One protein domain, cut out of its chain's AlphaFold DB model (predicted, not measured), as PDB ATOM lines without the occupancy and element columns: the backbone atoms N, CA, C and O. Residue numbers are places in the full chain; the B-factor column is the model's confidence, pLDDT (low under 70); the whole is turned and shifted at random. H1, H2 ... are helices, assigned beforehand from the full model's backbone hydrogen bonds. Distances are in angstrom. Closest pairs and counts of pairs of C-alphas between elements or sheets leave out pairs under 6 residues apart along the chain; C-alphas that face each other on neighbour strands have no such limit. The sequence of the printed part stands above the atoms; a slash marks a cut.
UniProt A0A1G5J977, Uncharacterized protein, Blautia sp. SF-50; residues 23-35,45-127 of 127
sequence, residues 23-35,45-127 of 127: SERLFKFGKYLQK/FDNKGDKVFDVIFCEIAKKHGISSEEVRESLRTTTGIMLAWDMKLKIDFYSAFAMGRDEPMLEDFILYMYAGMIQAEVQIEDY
ATOM      1  N   SER A  23      50.125  25.650 -47.852       95.81
ATOM      2  CA  SER A  23      48.848  25.761 -47.138       95.81
ATOM      3  C   SER A  23      47.897  24.622 -47.509       95.81
ATOM      4  O   SER A  23      47.253  24.041 -46.635       95.81
ATOM      5  N   GLU A  24      47.851  24.225 -48.783       96.94
ATOM      6  CA  GLU A  24      47.041  23.094 -49.239       96.94
ATOM      7  C   GLU A  24      47.534  21.757 -48.653       96.94
ATOM      8  O   GLU A  24      46.722  20.914 -48.248       96.94
ATOM      9  N   ARG A  25      48.856  21.546 -48.567       95.25
ATOM     10  CA  ARG A  25      49.433  20.362 -47.901       95.25
ATOM     11  C   ARG A  25      49.072  20.335 -46.419       95.25
ATOM     12  O   ARG A  25      48.629  19.291 -45.931       95.25
ATOM     13  N   LEU A  26      49.198  21.469 -45.730       94.44
ATOM     14  CA  LEU A  26      48.837  21.598 -44.320       94.44
ATOM     15  C   LEU A  26      47.342  21.336 -44.099       94.44
ATOM     16  O   LEU A  26      46.978  20.593 -43.192       94.44
ATOM     17  N   PHE A  27      46.475  21.853 -44.972       95.19
ATOM     18  CA  PHE A  27      45.034  21.598 -44.943       95.19
ATOM     19  C   PHE A  27      44.709  20.101 -45.082       95.19
ATOM     20  O   PHE A  27      43.960  19.547 -44.271       95.19
ATOM     21  N   LYS A  28      45.302  19.418 -46.073       94.31
ATOM     22  CA  LYS A  28      45.109  17.972 -46.297       94.31
ATOM     23  C   LYS A  28      45.591  17.147 -45.105       94.31
ATOM     24  O   LYS A  28      44.883  16.244 -44.655       94.31
ATOM     25  N   PHE A  29      46.771  17.474 -44.580       91.19
ATOM     26  CA  PHE A  29      47.310  16.847 -43.374       91.19
ATOM     27  C   PHE A  29      46.387  17.071 -42.173       91.19
ATOM     28  O   PHE A  29      46.061  16.133 -41.449       91.19
ATOM     29  N   GLY A  30      45.868  18.284 -42.033       89.50
ATOM     30  CA  GLY A  30      44.872  18.662 -41.048       89.50
ATOM     31  C   GLY A  30      43.622  17.801 -41.045       89.50
ATOM     32  O   GLY A  30      43.233  17.268 -40.006       89.50
ATOM     33  N   LYS A  31      43.027  17.582 -42.222       89.56
ATOM     34  CA  LYS A  31      41.869  16.687 -42.374       89.56
ATOM     35  C   LYS A  31      42.181  15.255 -41.942       89.56
ATOM     36  O   LYS A  31      41.299  14.579 -41.417       89.56
ATOM     37  N   TYR A  32      43.410  14.783 -42.160       89.12
ATOM     38  CA  TYR A  32      43.849  13.490 -41.642       89.12
ATOM     39  C   TYR A  32      43.982  13.519 -40.114       89.12
ATOM     40  O   TYR A  32      43.412  12.654 -39.452       89.12
ATOM     41  N   LEU A  33      44.658  14.519 -39.541       86.75
ATOM     42  CA  LEU A  33      44.835  14.633 -38.091       86.75
ATOM     43  C   LEU A  33      43.502  14.693 -37.346       86.75
ATOM     44  O   LEU A  33      43.292  13.924 -36.415       86.75
ATOM     45  N   GLN A  34      42.585  15.551 -37.794       86.50
ATOM     46  CA  GLN A  34      41.276  15.768 -37.168       86.50
ATOM     47  C   GLN A  34      40.423  14.494 -37.113       86.50
ATOM     48  O   GLN A  34      39.679  14.294 -36.162       86.50
ATOM     49  N   LYS A  35      40.547  13.603 -38.105       87.19
ATOM     50  CA  LYS A  35      39.851  12.305 -38.101       87.19
ATOM     51  C   LYS A  35      40.437  11.307 -37.101       87.19
ATOM     52  O   LYS A  35      39.766  10.337 -36.765       87.19
ATOM     53  N   PHE A  45      43.479  32.639 -31.945       77.50
ATOM     54  CA  PHE A  45      44.158  33.357 -33.014       77.50
ATOM     55  C   PHE A  45      43.392  34.646 -33.271       77.50
ATOM     56  O   PHE A  45      42.152  34.616 -33.290       77.50
ATOM     57  N   ASP A  46      44.127  35.727 -33.521       76.44
ATOM     58  CA  ASP A  46      43.541  36.965 -34.020       76.44
ATOM     59  C   ASP A  46      42.963  36.709 -35.424       76.44
ATOM     60  O   ASP A  46      43.590  36.078 -36.276       76.44
ATOM     61  N   ASN A  47      41.741  37.189 -35.653       69.00
ATOM     62  CA  ASN A  47      40.977  36.977 -36.883       69.00
ATOM     63  C   ASN A  47      41.026  38.194 -37.824       69.00
ATOM     64  O   ASN A  47      40.185  38.311 -38.715       69.00
ATOM     65  N   LYS A  48      41.976  39.122 -37.639       73.31
ATOM     66  CA  LYS A  48      42.113  40.308 -38.508       73.31
ATOM     67  C   LYS A  48      42.304  39.979 -39.992       73.31
ATOM     68  O   LYS A  48      41.929  40.818 -40.806       73.31
ATOM     69  N   GLY A  49      42.784  38.773 -40.315       69.25
ATOM     70  CA  GLY A  49      42.896  38.235 -41.672       69.25
ATOM     71  C   GLY A  49      43.967  38.934 -42.512       69.25
ATOM     72  O   GLY A  49      44.069  40.162 -42.530       69.25
ATOM     73  N   ASP A  50      44.771  38.155 -43.230       84.38
ATOM     74  CA  ASP A  50      45.704  38.684 -44.227       84.38
ATOM     75  C   ASP A  50      45.111  38.540 -45.636       84.38
ATOM     76  O   ASP A  50      44.652  37.464 -46.025       84.38
ATOM     77  N   LYS A  51      45.150  39.618 -46.430       87.12
ATOM     78  CA  LYS A  51      44.563  39.648 -47.779       87.12
ATOM     79  C   LYS A  51      45.204  38.647 -48.740       87.12
ATOM     80  O   LYS A  51      44.526  38.173 -49.649       87.12
ATOM     81  N   VAL A  52      46.493  38.348 -48.579       89.19
ATOM     82  CA  VAL A  52      47.190  37.345 -49.398       89.19
ATOM     83  C   VAL A  52      46.645  35.961 -49.067       89.19
ATOM     84  O   VAL A  52      46.292  35.192 -49.962       89.19
ATOM     85  N   PHE A  53      46.493  35.665 -47.779       92.00
ATOM     86  CA  PHE A  53      45.945  34.389 -47.337       92.00
ATOM     87  C   PHE A  53      44.453  34.243 -47.635       92.00
ATOM     88  O   PHE A  53      44.018  33.134 -47.929       92.00
ATOM     89  N   ASP A  54      43.681  35.332 -47.671       92.75
ATOM     90  CA  ASP A  54      42.297  35.297 -48.157       92.75
ATOM     91  C   ASP A  54      42.224  34.754 -49.595       92.75
ATOM     92  O   ASP A  54      41.389  33.895 -49.892       92.75
ATOM     93  N   VAL A  55      43.121  35.208 -50.481       94.44
ATOM     94  CA  VAL A  55      43.212  34.709 -51.864       94.44
ATOM     95  C   VAL A  55      43.630  33.240 -51.880       94.44
ATOM     96  O   VAL A  55      42.948  32.426 -52.501       94.44
ATOM     97  N   ILE A  56      44.684  32.880 -51.141       95.62
ATOM     98  CA  ILE A  56      45.170  31.494 -51.048       95.62
ATOM     99  C   ILE A  56      44.060  30.547 -50.570       95.62
ATOM    100  O   ILE A  56      43.816  29.502 -51.176       95.62
ATOM    101  N   PHE A  57      43.342  30.908 -49.505       95.69
ATOM    102  CA  PHE A  57      42.256  30.086 -48.972       95.69
ATOM    103  C   PHE A  57      41.092  29.981 -49.957       95.69
ATOM    104  O   PHE A  57      40.477  28.919 -50.040       95.69
ATOM    105  N   CYS A  58      40.812  31.025 -50.742       96.19
ATOM    106  CA  CYS A  58      39.826  30.960 -51.820       96.19
ATOM    107  C   CYS A  58      40.240  29.997 -52.942       96.19
ATOM    108  O   CYS A  58      39.397  29.236 -53.422       96.19
ATOM    109  N   GLU A  59      41.506  29.988 -53.359       97.00
ATOM    110  CA  GLU A  59      41.982  29.056 -54.393       97.00
ATOM    111  C   GLU A  59      41.953  27.603 -53.907       97.00
ATOM    112  O   GLU A  59      41.447  26.718 -54.604       97.00
ATOM    113  N   ILE A  60      42.368  27.350 -52.663       97.19
ATOM    114  CA  ILE A  60      42.231  26.027 -52.038       97.19
ATOM    115  C   ILE A  60      40.751  25.626 -51.972       97.19
ATOM    116  O   ILE A  60      40.384  24.525 -52.383       97.19
ATOM    117  N   ALA A  61      39.875  26.517 -51.514       97.44
ATOM    118  CA  ALA A  61      38.441  26.255 -51.412       97.44
ATOM    119  C   ALA A  61      37.830  25.824 -52.756       97.44
ATOM    120  O   ALA A  61      37.126  24.812 -52.817       97.44
ATOM    121  N   LYS A  62      38.181  26.514 -53.852       97.62
ATOM    122  CA  LYS A  62      37.760  26.153 -55.217       97.62
ATOM    123  C   LYS A  62      38.213  24.748 -55.614       97.62
ATOM    124  O   LYS A  62      37.403  23.985 -56.138       97.62
ATOM    125  N   LYS A  63      39.474  24.383 -55.352       97.38
ATOM    126  CA  LYS A  63      40.016  23.049 -55.686       97.38
ATOM    127  C   LYS A  63      39.310  21.917 -54.939       97.38
ATOM    128  O   LYS A  63      39.189  20.817 -55.472       97.38
ATOM    129  N   HIS A  64      38.869  22.182 -53.710       96.44
ATOM    130  CA  HIS A  64      38.265  21.183 -52.820       96.44
ATOM    131  C   HIS A  64      36.731  21.219 -52.799       96.44
ATOM    132  O   HIS A  64      36.121  20.354 -52.176       96.44
ATOM    133  N   GLY A  65      36.100  22.172 -53.493       96.94
ATOM    134  CA  GLY A  65      34.641  22.295 -53.559       96.94
ATOM    135  C   GLY A  65      33.992  22.660 -52.221       96.94
ATOM    136  O   GLY A  65      32.891  22.194 -51.936       96.94
ATOM    137  N   ILE A  66      34.679  23.461 -51.402       96.94
ATOM    138  CA  ILE A  66      34.232  23.928 -50.076       96.94
ATOM    139  C   ILE A  66      34.317  25.458 -49.995       96.94
ATOM    140  O   ILE A  66      34.734  26.104 -50.955       96.94
ATOM    141  N   SER A  67      33.919  26.060 -48.875       97.12
ATOM    142  CA  SER A  67      34.102  27.498 -48.637       97.12
ATOM    143  C   SER A  67      35.514  27.842 -48.137       97.12
ATOM    144  O   SER A  67      36.208  27.012 -47.547       97.12
ATOM    145  N   SER A  68      35.949  29.087 -48.351       94.88
ATOM    146  CA  SER A  68      37.220  29.591 -47.806       94.88
ATOM    147  C   SER A  68      37.223  29.635 -46.277       94.88
ATOM    148  O   SER A  68      38.263  29.392 -45.667       94.88
ATOM    149  N   GLU A  69      36.064  29.858 -45.655       92.75
ATOM    150  CA  GLU A  69      35.916  29.786 -44.199       92.75
ATOM    151  C   GLU A  69      36.164  28.361 -43.685       92.75
ATOM    152  O   GLU A  69      36.924  28.174 -42.740       92.75
ATOM    153  N   GLU A  70      35.644  27.332 -44.363       93.31
ATOM    154  CA  GLU A  70      35.924  25.932 -44.003       93.31
ATOM    155  C   GLU A  70      37.406  25.559 -44.164       93.31
ATOM    156  O   GLU A  70      37.926  24.723 -43.414       93.31
ATOM    157  N   VAL A  71      38.110  26.156 -45.135       95.19
ATOM    158  CA  VAL A  71      39.571  26.013 -45.261       95.19
ATOM    159  C   VAL A  71      40.263  26.649 -44.057       95.19
ATOM    160  O   VAL A  71      41.086  25.989 -43.415       95.19
ATOM    161  N   ARG A  72      39.901  27.894 -43.722       92.69
ATOM    162  CA  ARG A  72      40.461  28.652 -42.594       92.69
ATOM    163  C   ARG A  72      40.232  27.945 -41.264       92.69
ATOM    164  O   ARG A  72      41.193  27.736 -40.527       92.69
ATOM    165  N   GLU A  73      39.006  27.520 -40.967       90.25
ATOM    166  CA  GLU A  73      38.690  26.766 -39.749       90.25
ATOM    167  C   GLU A  73      39.480  25.461 -39.684       90.25
ATOM    168  O   GLU A  73      40.093  25.151 -38.663       90.25
ATOM    169  N   SER A  74      39.547  24.714 -40.790       91.44
ATOM    170  CA  SER A  74      40.313  23.470 -40.834       91.44
ATOM    171  C   SER A  74      41.796  23.709 -40.555       91.44
ATOM    172  O   SER A  74      42.411  22.943 -39.811       91.44
ATOM    173  N   LEU A  75      42.389  24.757 -41.124       93.19
ATOM    174  CA  LEU A  75      43.779  25.127 -40.858       93.19
ATOM    175  C   LEU A  75      43.966  25.585 -39.408       93.19
ATOM    176  O   LEU A  75      44.883  25.105 -38.748       93.19
ATOM    177  N   ARG A  76      43.053  26.395 -38.863       90.50
ATOM    178  CA  ARG A  76      43.061  26.822 -37.454       90.50
ATOM    179  C   ARG A  76      43.048  25.630 -36.498       90.50
ATOM    180  O   ARG A  76      43.878  25.558 -35.591       90.50
ATOM    181  N   THR A  77      42.153  24.670 -36.713       88.69
ATOM    182  CA  THR A  77      42.097  23.442 -35.909       88.69
ATOM    183  C   THR A  77      43.380  22.626 -36.050       88.69
ATOM    184  O   THR A  77      43.892  22.110 -35.060       88.69
ATOM    185  N   THR A  78      43.933  22.532 -37.260       91.12
ATOM    186  CA  THR A  78      45.173  21.787 -37.536       91.12
ATOM    187  C   THR A  78      46.358  22.369 -36.792       91.12
ATOM    188  O   THR A  78      47.028  21.648 -36.052       91.12
ATOM    189  N   THR A  79      46.566  23.678 -36.928       90.25
ATOM    190  CA  THR A  79      47.570  24.422 -36.171       90.25
ATOM    191  C   THR A  79      47.398  24.156 -34.688       90.25
ATOM    192  O   THR A  79      48.361  23.837 -33.992       90.25
ATOM    193  N   GLY A  80      46.159  24.214 -34.202       89.06
ATOM    194  CA  GLY A  80      45.930  24.034 -32.788       89.06
ATOM    195  C   GLY A  80      46.261  22.640 -32.264       89.06
ATOM    196  O   GLY A  80      46.826  22.513 -31.180       89.06
ATOM    197  N   ILE A  81      45.972  21.601 -33.045       89.38
ATOM    198  CA  ILE A  81      46.367  20.227 -32.723       89.38
ATOM    199  C   ILE A  81      47.896  20.105 -32.686       89.38
ATOM    200  O   ILE A  81      48.438  19.550 -31.732       89.38
ATOM    201  N   MET A  82      48.597  20.654 -33.683       90.56
ATOM    202  CA  MET A  82      50.063  20.595 -33.755       90.56
ATOM    203  C   MET A  82      50.720  21.278 -32.550       90.56
ATOM    204  O   MET A  82      51.598  20.697 -31.915       90.56
ATOM    205  N   LEU A  83      50.245  22.470 -32.186       89.12
ATOM    206  CA  LEU A  83      50.739  23.216 -31.026       89.12
ATOM    207  C   LEU A  83      50.395  22.548 -29.686       89.12
ATOM    208  O   LEU A  83      51.107  22.739 -28.701       89.12
ATOM    209  N   ALA A  84      49.305  21.781 -29.618       87.75
ATOM    210  CA  ALA A  84      48.952  21.011 -28.428       87.75
ATOM    211  C   ALA A  84      49.824  19.754 -28.261       87.75
ATOM    212  O   ALA A  84      50.069  19.326 -27.132       87.75
ATOM    213  N   TRP A  85      50.288  19.161 -29.362       87.88
ATOM    214  CA  TRP A  85      51.141  17.970 -29.340       87.88
ATOM    215  C   TRP A  85      52.622  18.272 -29.141       87.88
ATOM    216  O   TRP A  85      53.324  17.455 -28.549       87.88
ATOM    217  N   ASP A  86      53.090  19.429 -29.601       89.12
ATOM    218  CA  ASP A  86      54.491  19.816 -29.499       89.12
ATOM    219  C   ASP A  86      54.647  21.120 -28.702       89.12
ATOM    220  O   ASP A  86      54.521  22.236 -29.212       89.12
ATOM    221  N   MET A  87      54.955  20.962 -27.412       87.56
ATOM    222  CA  MET A  87      55.218  22.085 -26.507       87.56
ATOM    223  C   MET A  87      56.430  22.918 -26.931       87.56
ATOM    224  O   MET A  87      56.439  24.124 -26.686       87.56
ATOM    225  N   LYS A  88      57.446  22.307 -27.552       90.94
ATOM    226  CA  LYS A  88      58.622  23.042 -28.022       90.94
ATOM    227  C   LYS A  88      58.238  23.906 -29.216       90.94
ATOM    228  O   LYS A  88      58.505  25.100 -29.184       90.94
ATOM    229  N   LEU A  89      57.537  23.338 -30.199       89.88
ATOM    230  CA  LEU A  89      56.985  24.090 -31.328       89.88
ATOM    231  C   LEU A  89      56.117  25.256 -30.847       89.88
ATOM    232  O   LEU A  89      56.243  26.367 -31.355       89.88
ATOM    233  N   LYS A  90      55.268  25.024 -29.840       88.19
ATOM    234  CA  LYS A  90      54.453  26.078 -29.232       88.19
ATOM    235  C   LYS A  90      55.306  27.200 -28.658       88.19
ATOM    236  O   LYS A  90      55.065  28.357 -28.986       88.19
ATOM    237  N   ILE A  91      56.295  26.885 -27.827       87.62
ATOM    238  CA  ILE A  91      57.183  27.904 -27.253       87.62
ATOM    239  C   ILE A  91      57.930  28.653 -28.359       87.62
ATOM    240  O   ILE A  91      57.954  29.882 -28.330       87.62
ATOM    241  N   ASP A  92      58.487  27.941 -29.340       88.88
ATOM    242  CA  ASP A  92      59.275  28.531 -30.422       88.88
ATOM    243  C   ASP A  92      58.410  29.468 -31.290       88.88
ATOM    244  O   ASP A  92      58.801  30.607 -31.548       88.88
ATOM    245  N   PHE A  93      57.200  29.034 -31.661       87.62
ATOM    246  CA  PHE A  93      56.234  29.840 -32.408       87.62
ATOM    247  C   PHE A  93      55.831  31.099 -31.633       87.62
ATOM    248  O   PHE A  93      56.017  32.210 -32.120       87.62
ATOM    249  N   TYR A  94      55.335  30.962 -30.400       84.69
ATOM    250  CA  TYR A  94      54.923  32.131 -29.620       84.69
ATOM    251  C   TYR A  94      56.098  33.071 -29.328       84.69
ATOM    252  O   TYR A  94      55.911  34.281 -29.349       84.69
ATOM    253  N   SER A  95      57.317  32.560 -29.133       83.94
ATOM    254  CA  SER A  95      58.499  33.410 -28.927       83.94
ATOM    255  C   SER A  95      58.878  34.206 -30.177       83.94
ATOM    256  O   SER A  95      59.338  35.341 -30.054       83.94
ATOM    257  N   ALA A  96      58.663  33.646 -31.371       81.31
ATOM    258  CA  ALA A  96      58.923  34.335 -32.633       81.31
ATOM    259  C   ALA A  96      57.942  35.495 -32.894       81.31
ATOM    260  O   ALA A  96      58.333  36.493 -33.494       81.31
ATOM    261  N   PHE A  97      56.695  35.394 -32.416       74.56
ATOM    262  CA  PHE A  97      55.634  36.375 -32.698       74.56
ATOM    263  C   PHE A  97      55.193  37.221 -31.488       74.56
ATOM    264  O   PHE A  97      54.489  38.212 -31.670       74.56
ATOM    265  N   ALA A  98      55.662  36.925 -30.269       57.16
ATOM    266  CA  ALA A  98      55.381  37.711 -29.057       57.16
ATOM    267  C   ALA A  98      56.043  39.106 -29.031       57.16
ATOM    268  O   ALA A  98      55.825  39.879 -28.097       57.16
ATOM    269  N   MET A  99      56.831  39.482 -30.043       52.00
ATOM    270  CA  MET A  99      57.376  40.837 -30.162       52.00
ATOM    271  C   MET A  99      56.349  41.794 -30.794       52.00
ATOM    272  O   MET A  99      56.514  42.243 -31.925       52.00
ATOM    273  N   GLY A 100      55.284  42.124 -30.051       57.66
ATOM    274  CA  GLY A 100      54.428  43.289 -30.335       57.66
ATOM    275  C   GLY A 100      52.941  43.036 -30.613       57.66
ATOM    276  O   GLY A 100      52.237  43.998 -30.919       57.66
ATOM    277  N   ARG A 101      52.443  41.797 -30.504       63.28
ATOM    278  CA  ARG A 101      51.003  41.469 -30.564       63.28
ATOM    279  C   ARG A 101      50.607  40.598 -29.370       63.28
ATOM    280  O   ARG A 101      51.417  39.791 -28.923       63.28
ATOM    281  N   ASP A 102      49.371  40.754 -28.892       67.69
ATOM    282  CA  ASP A 102      48.833  39.955 -27.778       67.69
ATOM    283  C   ASP A 102      48.551  38.501 -28.198       67.69
ATOM    284  O   ASP A 102      48.722  37.578 -27.403       67.69
ATOM    285  N   GLU A 103      48.174  38.284 -29.464       78.44
ATOM    286  CA  GLU A 103      47.852  36.970 -30.025       78.44
ATOM    287  C   GLU A 103      48.394  36.843 -31.462       78.44
ATOM    288  O   GLU A 103      48.340  37.814 -32.229       78.44
ATOM    289  N   PRO A 104      48.926  35.673 -31.855       82.81
ATOM    290  CA  PRO A 104      49.334  35.424 -33.232       82.81
ATOM    291  C   PRO A 104      48.120  35.225 -34.150       82.81
ATOM    292  O   PRO A 104      47.028  34.867 -33.705       82.81
ATOM    293  N   MET A 105      48.328  35.406 -35.450       87.88
ATOM    294  CA  MET A 105      47.368  35.046 -36.497       87.88
ATOM    295  C   MET A 105      47.616  33.611 -36.986       87.88
ATOM    296  O   MET A 105      48.694  33.044 -36.787       87.88
ATOM    297  N   LEU A 106      46.631  33.008 -37.651       89.69
ATOM    298  CA  LEU A 106      46.813  31.700 -38.295       89.69
ATOM    299  C   LEU A 106      47.920  31.769 -39.359       89.69
ATOM    300  O   LEU A 106      48.751  30.872 -39.483       89.69
ATOM    301  N   GLU A 107      47.926  32.858 -40.109       90.75
ATOM    302  CA  GLU A 107      48.856  33.162 -41.183       90.75
ATOM    303  C   GLU A 107      50.301  33.245 -40.677       90.75
ATOM    304  O   GLU A 107      51.207  32.729 -41.331       90.75
ATOM    305  N   ASP A 108      50.512  33.781 -39.468       89.44
ATOM    306  CA  ASP A 108      51.826  33.805 -38.814       89.44
ATOM    307  C   ASP A 108      52.363  32.373 -38.623       89.44
ATOM    308  O   ASP A 108      53.537  32.101 -38.875       89.44
ATOM    309  N   PHE A 109      51.499  31.428 -38.231       90.56
ATOM    310  CA  PHE A 109      51.889  30.023 -38.077       90.56
ATOM    311  C   PHE A 109      52.225  29.363 -39.414       90.56
ATOM    312  O   PHE A 109      53.200  28.617 -39.508       90.56
ATOM    313  N   ILE A 110      51.441  29.634 -40.458       92.38
ATOM    314  CA  ILE A 110      51.699  29.077 -41.790       92.38
ATOM    315  C   ILE A 110      53.056  29.567 -42.307       92.38
ATOM    316  O   ILE A 110      53.869  28.752 -42.744       92.38
ATOM    317  N   LEU A 111      53.328  30.870 -42.190       90.69
ATOM    318  CA  LEU A 111      54.610  31.467 -42.567       90.69
ATOM    319  C   LEU A 111      55.770  30.895 -41.746       90.69
ATOM    320  O   LEU A 111      56.813  30.572 -42.309       90.69
ATOM    321  N   TYR A 112      55.583  30.725 -40.437       90.38
ATOM    322  CA  TYR A 112      56.582  30.125 -39.554       90.38
ATOM    323  C   TYR A 112      56.963  28.707 -39.989       90.38
ATOM    324  O   TYR A 112      58.146  28.389 -40.135       90.38
ATOM    325  N   MET A 113      55.964  27.859 -40.237       91.00
ATOM    326  CA  MET A 113      56.195  26.478 -40.651       91.00
ATOM    327  C   MET A 113      56.809  26.394 -42.052       91.00
ATOM    328  O   MET A 113      57.695  25.572 -42.279       91.00
ATOM    329  N   TYR A 114      56.376  27.254 -42.976       90.62
ATOM    330  CA  TYR A 114      56.954  27.345 -44.315       90.62
ATOM    331  C   TYR A 114      58.427  27.784 -44.271       90.62
ATOM    332  O   TYR A 114      59.278  27.141 -44.882       90.62
ATOM    333  N   ALA A 115      58.762  28.802 -43.472       86.25
ATOM    334  CA  ALA A 115      60.146  29.234 -43.283       86.25
ATOM    335  C   ALA A 115      61.023  28.121 -42.683       86.25
ATOM    336  O   ALA A 115      62.153  27.916 -43.128       86.25
ATOM    337  N   GLY A 116      60.497  27.366 -41.711       84.88
ATOM    338  CA  GLY A 116      61.180  26.201 -41.146       84.88
ATOM    339  C   GLY A 116      61.413  25.077 -42.165       84.88
ATOM    340  O   GLY A 116      62.482  24.467 -42.162       84.88
ATOM    341  N   MET A 117      60.453  24.832 -43.066       81.50
ATOM    342  CA  MET A 117      60.589  23.862 -44.163       81.50
ATOM    343  C   MET A 117      61.728  24.254 -45.111       81.50
ATOM    344  O   MET A 117      62.610  23.434 -45.352       81.50
ATOM    345  N   ILE A 118      61.760  25.512 -45.568       74.12
ATOM    346  CA  ILE A 118      62.834  26.008 -46.446       74.12
ATOM    347  C   ILE A 118      64.200  25.848 -45.768       74.12
ATOM    348  O   ILE A 118      65.149  25.370 -46.384       74.12
ATOM    349  N   GLN A 119      64.317  26.212 -44.488       71.38
ATOM    350  CA  GLN A 119      65.580  26.079 -43.754       71.38
ATOM    351  C   GLN A 119      66.054  24.623 -43.651       71.38
ATOM    352  O   GLN A 119      67.249  24.365 -43.783       71.38
ATOM    353  N   ALA A 120      65.137  23.680 -43.422       68.81
ATOM    354  CA  ALA A 120      65.469  22.261 -43.363       68.81
ATOM    355  C   ALA A 120      65.929  21.722 -44.727       68.81
ATOM    356  O   ALA A 120      66.876  20.943 -44.781       68.81
ATOM    357  N   GLU A 121      65.298  22.152 -45.821       62.91
ATOM    358  CA  GLU A 121      65.681  21.753 -47.180       62.91
ATOM    359  C   GLU A 121      67.059  22.302 -47.569       62.91
ATOM    360  O   GLU A 121      67.885  21.548 -48.078       62.91
ATOM    361  N   VAL A 122      67.361  23.566 -47.242       58.84
ATOM    362  CA  VAL A 122      68.696  24.158 -47.461       58.84
ATOM    363  C   VAL A 122      69.779  23.371 -46.721       58.84
ATOM    364  O   VAL A 122      70.827  23.081 -47.287       58.84
ATOM    365  N   GLN A 123      69.520  22.960 -45.477       57.00
ATOM    366  CA  GLN A 123      70.490  22.179 -44.702       57.00
ATOM    367  C   GLN A 123      70.740  20.774 -45.263       57.00
ATOM    368  O   GLN A 123      71.786  20.206 -44.971       57.00
ATOM    369  N   ILE A 124      69.805  20.194 -46.023       57.41
ATOM    370  CA  ILE A 124      69.973  18.866 -46.633       57.41
ATOM    371  C   ILE A 124      70.875  18.936 -47.873       57.41
ATOM    372  O   ILE A 124      71.587  17.974 -48.144       57.41
ATOM    373  N   GLU A 125      70.872  20.048 -48.611       51.06
ATOM    374  CA  GLU A 125      71.697  20.212 -49.818       51.06
ATOM    375  C   GLU A 125      73.176  20.533 -49.524       51.06
ATOM    376  O   GLU A 125      74.022  20.362 -50.402       51.06
ATOM    377  N   ASP A 126      73.499  20.950 -48.295       49.41
ATOM    378  CA  ASP A 126      74.862  21.280 -47.850       49.41
ATOM    379  C   ASP A 126      75.695  20.054 -47.375       49.41
ATOM    380  O   ASP A 126      76.830  20.229 -46.914       49.41
ATOM    381  N   TYR A 127      75.173  18.820 -47.491       44.59
ATOM    382  CA  TYR A 127      75.859  17.552 -47.152       44.59
ATOM    383  C   TYR A 127      76.091  16.648 -48.370       44.59
ATOM    384  O   TYR A 127      77.155  15.981 -48.394       44.59
TER     385      TYR A 127
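This is residues 23 to 35 and 45 to 127 of the 127 residues of an uncharacterized protein of Blautia sp. SF-50 (UniProt A0A1G5J977). One helix, H3, runs through the middle of a small group of crossed helices: H1 crosses it, H2 packs on its first residues and H4 turns off at its other end. H5 starts beside the middle of H3 and runs outward, so that residues 115 to 127 stick out as an arm. The printed part has 96 residues with five named helices, H1 to H5 in that order, and no named strand; the class is all helix. It is compact, with a radius of gyration of the C-alphas of 14.1 A, and spans 40 by 36 by 28 A.

H1, residues 23 to 35, touches H3, residues 68 to 85, at a steep tilt of 66 degrees, the same way; their closest C-alphas, of Gly 30 and Thr 78, are 4.7 A apart. H2, residues 51 to 64, touches residues 68 to 72 of H3 about perpendicular, at 80 degrees, with the C-alphas of Cys 58 and Ser 68 closest at 5.0 A. H1 and H2 are close but not clearly touching, with the C-alphas of Glu 24 and Ile 60 closest at 6.3 A. H3 is the hub, touching four helices. H4, residues 87 to 97, only just touches H3, with 3 pairs of C-alphas within 8 A, and only at the corner; the closest are those of Leu 83 and Lys 90, 5.0 A apart. H5, residues 106 to 125, touches residues 75 to 79 of H3 with its residues 106 to 109, at a steep tilt of 63 degrees; the closest C-alphas are those of Arg 76 and Leu 106, at 6.2 A. H4 and H5 only just touch, with 3 pairs of C-alphas within 8 A, the closest those of Phe 93 and Phe 109 at 7.1 A. H4 is apart from H1 and from H2. Every O i to N i+4 pair is within hydrogen-bond range in H2, H3, H4 and H5, and 8 of 9 are in H1.

H1 begins at C-alpha 23, (48.848, 25.761, -47.138), and is 18.5 A long from first to last C-alpha. H2 measures 20.2 A, H3 25.9 A and H4 15.6 A. H3 begins at C-alpha 68, (37.220, 29.591, -47.806). H5, 29.7 A long, ends at C-alpha 125, (71.697, 20.212, -49.818).

The C-alphas of Ser 67 and Tyr 127 are the two farthest apart, at 43.0 A. Residues 36 to 44 are not printed, and C-alphas 35 and 45 are 22.1 A apart across this cut. The links from H2 to H3 and from H3 to H4 are tight, and that from H4 to H5 is short. The mean pLDDT of the printed part is 84.8; residues 47, 49, 98 to 102 and 120 to 127 are under 70.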